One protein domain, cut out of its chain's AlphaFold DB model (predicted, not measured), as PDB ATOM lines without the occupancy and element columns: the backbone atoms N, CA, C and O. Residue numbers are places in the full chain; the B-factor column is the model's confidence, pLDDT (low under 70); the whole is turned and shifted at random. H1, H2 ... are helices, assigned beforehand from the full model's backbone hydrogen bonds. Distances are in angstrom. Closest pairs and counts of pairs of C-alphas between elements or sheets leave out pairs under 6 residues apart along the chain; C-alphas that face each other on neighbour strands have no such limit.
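AT A GLANCE: This is residues 18 to 60 of the 137 residues of an uncharacterized protein of Trypanosoma conorhini (UniProt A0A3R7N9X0). What shape is this? It has little regular structure: an open, loose arch, with short helices H2 and H1 toward opposite ends of its long axis and a bare link, residues 35 to 44, between them. How large and how ordered is it? The printed part has 43 residues, two named helices, H1 then H2, and no named strand; it is all helix by class, with 17 residues in named elements. It is loose, with a radius of gyration of the C-alphas of 12.3 A, and elongated, spanning 33 by 18 by 15 A.

IN THESE COORDINATES: Where is the longest helix? H2 is residues 45 to 53, 12.1 A long, ending at C-alpha 53 (-0.706, -22.471, 3.145). Where is the other? H1 is residues 27 to 34, 10.6 A long, beginning at C-alpha 27 (15.585, -30.315, 27.903).

HOW THE PARTS SIT: Do H2 and H1 meet? They are apart, joined by a short link of 10 residues. Are their backbones complete? In both, every O i to N i+4 pair is within hydrogen-bond range.

THE WHOLE: How far does it reach? The two C-alphas farthest apart, of Leu 35 and Arg 60, are 34.7 A apart; the printed part has no cut. Where is confidence low? Residues 37 to 39 and 41 to 60 are under 70 in pLDDT.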
ATOM      1  N   VAL A  18       4.148 -37.136  14.273       87.00
ATOM      2  CA  VAL A  18       5.364 -36.524  13.719       87.00
ATOM      3  C   VAL A  18       5.329 -35.010  13.940       87.00
ATOM      4  O   VAL A  18       4.420 -34.325  13.473       87.00
ATOM      5  N   LEU A  19       6.332 -34.485  14.647       85.69
ATOM      6  CA  LEU A  19       6.446 -33.067  14.985       85.69
ATOM      7  C   LEU A  19       7.711 -32.468  14.365       85.69
ATOM      8  O   LEU A  19       8.800 -33.020  14.508       85.69
ATOM      9  N   LEU A  20       7.568 -31.308  13.722       88.00
ATOM     10  CA  LEU A  20       8.671 -30.548  13.135       88.00
ATOM     11  C   LEU A  20       8.769 -29.170  13.797       88.00
ATOM     12  O   LEU A  20       7.782 -28.437  13.868       88.00
ATOM     13  N   TYR A  21       9.968 -28.799  14.248       84.50
ATOM     14  CA  TYR A  21      10.239 -27.513  14.890       84.50
ATOM     15  C   TYR A  21      11.295 -26.734  14.106       84.50
ATOM     16  O   TYR A  21      12.343 -27.270  13.764       84.50
ATOM     17  N   GLY A  22      11.062 -25.439  13.881       90.00
ATOM     18  CA  GLY A  22      12.049 -24.524  13.285       90.00
ATOM     19  C   GLY A  22      13.133 -24.046  14.260       90.00
ATOM     20  O   GLY A  22      13.766 -23.023  14.016       90.00
ATOM     21  N   ARG A  23      13.293 -24.720  15.406       89.25
ATOM     22  CA  ARG A  23      14.260 -24.394  16.461       89.25
ATOM     23  C   ARG A  23      14.689 -25.658  17.199       89.25
ATOM     24  O   ARG A  23      13.951 -26.641  17.216       89.25
ATOM     25  N   VAL A  24      15.833 -25.592  17.875       90.00
ATOM     26  CA  VAL A  24      16.291 -26.653  18.783       90.00
ATOM     27  C   VAL A  24      15.430 -26.646  20.051       90.00
ATOM     28  O   VAL A  24      15.179 -25.586  20.628       90.00
ATOM     29  N   LEU A  25      14.955 -27.819  20.472       89.19
ATOM     30  CA  LEU A  25      14.174 -27.985  21.698       89.19
ATOM     31  C   LEU A  25      15.087 -28.060  22.925       89.19
ATOM     32  O   LEU A  25      16.116 -28.732  22.898       89.19
ATOM     33  N   GLY A  26      14.693 -27.395  24.012       90.75
ATOM     34  CA  GLY A  26      15.390 -27.499  25.294       90.75
ATOM     35  C   GLY A  26      15.043 -28.788  26.046       90.75
ATOM     36  O   GLY A  26      14.051 -29.452  25.747       90.75
ATOM     37  N   ALA A  27      15.814 -29.114  27.088       90.38
ATOM     38  CA  ALA A  27      15.585 -30.315  27.903       90.38
ATOM     39  C   ALA A  27      14.163 -30.377  28.501       90.38
ATOM     40  O   ALA A  27      13.525 -31.426  28.471       90.38
ATOM     41  N   GLY A  28      13.626 -29.243  28.964       88.12
ATOM     42  CA  GLY A  28      12.259 -29.171  29.494       88.12
ATOM     43  C   GLY A  28      11.162 -29.340  28.435       88.12
ATOM     44  O   GLY A  28      10.073 -29.816  28.743       88.12
ATOM     45  N   ASP A  29      11.425 -28.989  27.173       85.88
ATOM     46  CA  ASP A  29      10.481 -29.230  26.073       85.88
ATOM     47  C   ASP A  29      10.406 -30.722  25.745       85.88
ATOM     48  O   ASP A  29       9.316 -31.279  25.625       85.88
ATOM     49  N   LEU A  30      11.569 -31.374  25.672       87.94
ATOM     50  CA  LEU A  30      11.679 -32.814  25.440       87.94
ATOM     51  C   LEU A  30      11.032 -33.620  26.568       87.94
ATOM     52  O   LEU A  30      10.293 -34.562  26.294       87.94
ATOM     53  N   GLN A  31      11.235 -33.218  27.824       88.38
ATOM     54  CA  GLN A  31      10.610 -33.885  28.965       88.38
ATOM     55  C   GLN A  31       9.079 -33.786  28.912       88.38
ATOM     56  O   GLN A  31       8.389 -34.767  29.177       88.38
ATOM     57  N   ARG A  32       8.530 -32.632  28.511       84.44
ATOM     58  CA  ARG A  32       7.078 -32.458  28.336       84.44
ATOM     59  C   ARG A  32       6.514 -33.289  27.186       84.44
ATOM     60  O   ARG A  32       5.402 -33.793  27.315       84.44
ATOM     61  N   LEU A  33       7.272 -33.443  26.099       86.62
ATOM     62  CA  LEU A  33       6.932 -34.330  24.981       86.62
ATOM     63  C   LEU A  33       6.893 -35.796  25.420       86.62
ATOM     64  O   LEU A  33       5.931 -36.497  25.125       86.62
ATOM     65  N   GLN A  34       7.896 -36.235  26.179       84.50
ATOM     66  CA  GLN A  34       7.968 -37.597  26.717       84.50
ATOM     67  C   GLN A  34       6.842 -37.898  27.707       84.50
ATOM     68  O   GLN A  34       6.282 -38.988  27.679       84.50
ATOM     69  N   LEU A  35       6.481 -36.930  28.553       86.19
ATOM     70  CA  LEU A  35       5.379 -37.077  29.505       86.19
ATOM     71  C   LEU A  35       3.987 -37.008  28.855       86.19
ATOM     72  O   LEU A  35       2.994 -37.099  29.570       86.19
ATOM     73  N   GLY A  36       3.887 -36.757  27.543       78.94
ATOM     74  CA  GLY A  36       2.603 -36.479  26.887       78.94
ATOM     75  C   GLY A  36       1.918 -35.207  27.409       78.94
ATOM     76  O   GLY A  36       0.731 -34.996  27.187       78.94
ATOM     77  N   SER A  37       2.662 -34.344  28.107       69.06
ATOM     78  CA  SER A  37       2.167 -33.094  28.694       69.06
ATOM     79  C   SER A  37       2.021 -31.981  27.646       69.06
ATOM     80  O   SER A  37       1.429 -30.932  27.905       69.06
ATOM     81  N   CYS A  38       2.532 -32.198  26.434       66.56
ATOM     82  CA  CYS A  38       2.262 -31.338  25.295       66.56
ATOM     83  C   CYS A  38       0.941 -31.726  24.614       66.56
ATOM     84  O   CYS A  38       0.715 -32.876  24.247       66.56
ATOM     85  N   THR A  39       0.078 -30.745  24.369       69.75
ATOM     86  CA  THR A  39      -1.087 -30.943  23.501       69.75
ATOM     87  C   THR A  39      -0.605 -31.154  22.066       69.75
ATOM     88  O   THR A  39       0.110 -30.301  21.539       69.75
ATOM     89  N   ILE A  40      -0.979 -32.274  21.444       71.19
ATOM     90  CA  ILE A  40      -0.760 -32.538  20.018       71.19
ATOM     91  C   ILE A  40      -2.140 -32.642  19.353       71.19
ATOM     92  O   ILE A  40      -2.939 -33.474  19.781       71.19
ATOM     93  N   PRO A  41      -2.437 -31.815  18.335       59.53
ATOM     94  CA  PRO A  41      -1.568 -30.781  17.771       59.53
ATOM     95  C   PRO A  41      -1.363 -29.589  18.739       59.53
ATOM     96  O   PRO A  41      -2.267 -29.250  19.507       59.53
ATOM     97  N   PRO A  42      -0.180 -28.941  18.734       63.72
ATOM     98  CA  PRO A  42       0.100 -27.802  19.608       63.72
ATOM     99  C   PRO A  42      -0.905 -26.668  19.387       63.72
ATOM    100  O   PRO A  42      -1.349 -26.419  18.265       63.72
ATOM    101  N   ARG A  43      -1.267 -25.947  20.458       60.66
ATOM    102  CA  ARG A  43      -2.210 -24.818  20.375       60.66
ATOM    103  C   ARG A  43      -1.735 -23.811  19.321       60.66
ATOM    104  O   ARG A  43      -0.651 -23.248  19.439       60.66
ATOM    105  N   GLY A  44      -2.560 -23.581  18.299       58.69
ATOM    106  CA  GLY A  44      -2.238 -22.695  17.176       58.69
ATOM    107  C   GLY A  44      -1.577 -23.372  15.969       58.69
ATOM    108  O   GLY A  44      -1.299 -22.674  14.996       58.69
ATOM    109  N   ALA A  45      -1.379 -24.696  15.979       60.53
ATOM    110  CA  ALA A  45      -0.893 -25.455  14.823       60.53
ATOM    111  C   ALA A  45      -1.738 -25.194  13.569       60.53
ATOM    112  O   ALA A  45      -1.188 -24.932  12.505       60.53
ATOM    113  N   GLU A  46      -3.065 -25.133  13.706       59.94
ATOM    114  CA  GLU A  46      -3.964 -24.810  12.591       59.94
ATOM    115  C   GLU A  46      -3.710 -23.416  12.010       59.94
ATOM    116  O   GLU A  46      -3.749 -23.224  10.798       59.94
ATOM    117  N   ARG A  47      -3.380 -22.435  12.860       59.38
ATOM    118  CA  ARG A  47      -3.057 -21.071  12.417       59.38
ATOM    119  C   ARG A  47      -1.693 -21.008  11.735       59.38
ATOM    120  O   ARG A  47      -1.550 -20.259  10.776       59.38
ATOM    121  N   ALA A  48      -0.714 -21.787  12.197       58.59
ATOM    122  CA  ALA A  48       0.603 -21.878  11.570       58.59
ATOM    123  C   ALA A  48       0.526 -22.577  10.205       58.59
ATOM    124  O   ALA A  48       1.066 -22.064   9.229       58.59
ATOM    125  N   VAL A  49      -0.215 -23.685  10.110       59.34
ATOM    126  CA  VAL A  49      -0.478 -24.378   8.842       59.34
ATOM    127  C   VAL A  49      -1.248 -23.463   7.892       59.34
ATOM    128  O   VAL A  49      -0.829 -23.286   6.755       59.34
ATOM    129  N   ALA A  50      -2.301 -22.783   8.357       58.47
ATOM    130  CA  ALA A  50      -3.037 -21.823   7.537       58.47
ATOM    131  C   ALA A  50      -2.174 -20.630   7.089       58.47
ATOM    132  O   ALA A  50      -2.361 -20.127   5.984       58.47
ATOM    133  N   ALA A  51      -1.224 -20.170   7.907       58.34
ATOM    134  CA  ALA A  51      -0.292 -19.107   7.536       58.34
ATOM    135  C   ALA A  51       0.709 -19.573   6.465       58.34
ATOM    136  O   ALA A  51       0.936 -18.851   5.494       58.34
ATOM    137  N   VAL A  52       1.233 -20.798   6.584       59.16
ATOM    138  CA  VAL A  52       2.113 -21.422   5.580       59.16
ATOM    139  C   VAL A  52       1.363 -21.662   4.265       59.16
ATOM    140  O   VAL A  52       1.849 -21.264   3.210       59.16
ATOM    141  N   VAL A  53       0.147 -22.215   4.321       59.12
ATOM    142  CA  VAL A  53      -0.706 -22.471   3.145       59.12
ATOM    143  C   VAL A  53      -1.126 -21.170   2.452       59.12
ATOM    144  O   VAL A  53      -1.209 -21.119   1.231       59.12
ATOM    145  N   ARG A  54      -1.332 -20.081   3.204       57.44
ATOM    146  CA  ARG A  54      -1.633 -18.747   2.647       57.44
ATOM    147  C   ARG A  54      -0.386 -17.953   2.236       57.44
ATOM    148  O   ARG A  54      -0.489 -16.749   2.009       57.44
ATOM    149  N   GLY A  55       0.796 -18.575   2.189       54.25
ATOM    150  CA  GLY A  55       2.047 -17.918   1.789       54.25
ATOM    151  C   GLY A  55       2.543 -16.832   2.755       54.25
ATOM    152  O   GLY A  55       3.478 -16.098   2.439       54.25
ATOM    153  N   ARG A  56       1.951 -16.720   3.948       52.69
ATOM    154  CA  ARG A  56       2.404 -15.831   5.022       52.69
ATOM    155  C   ARG A  56       3.292 -16.621   5.971       52.69
ATOM    156  O   ARG A  56       2.888 -16.963   7.080       52.69
ATOM    157  N   LEU A  57       4.520 -16.897   5.536       50.19
ATOM    158  CA  LEU A  57       5.559 -17.341   6.462       50.19
ATOM    159  C   LEU A  57       5.659 -16.335   7.626       50.19
ATOM    160  O   LEU A  57       5.785 -15.131   7.372       50.19
ATOM    161  N   PRO A  58       5.649 -16.789   8.890       51.84
ATOM    162  CA  PRO A  58       5.991 -15.933  10.014       51.84
ATOM    163  C   PRO A  58       7.480 -15.591   9.892       51.84
ATOM    164  O   PRO A  58       8.343 -16.400  10.221       51.84
ATOM    165  N   GLY A  59       7.784 -14.423   9.325       51.91
ATOM    166  CA  GLY A  59       9.168 -13.990   9.103       51.91
ATOM    167  C   GLY A  59       9.397 -13.000   7.963       51.91
ATOM    168  O   GLY A  59      10.480 -12.429   7.888       51.91
ATOM    169  N   ARG A  60       8.413 -12.729   7.094       44.19
ATOM    170  CA  ARG A  60       8.502 -11.605   6.145       44.19
ATOM    171  C   ARG A  60       7.591 -10.474   6.595       44.19
ATOM    172  O   ARG A  60       6.377 -10.559   6.452       44.19
TER     173      ARG A  60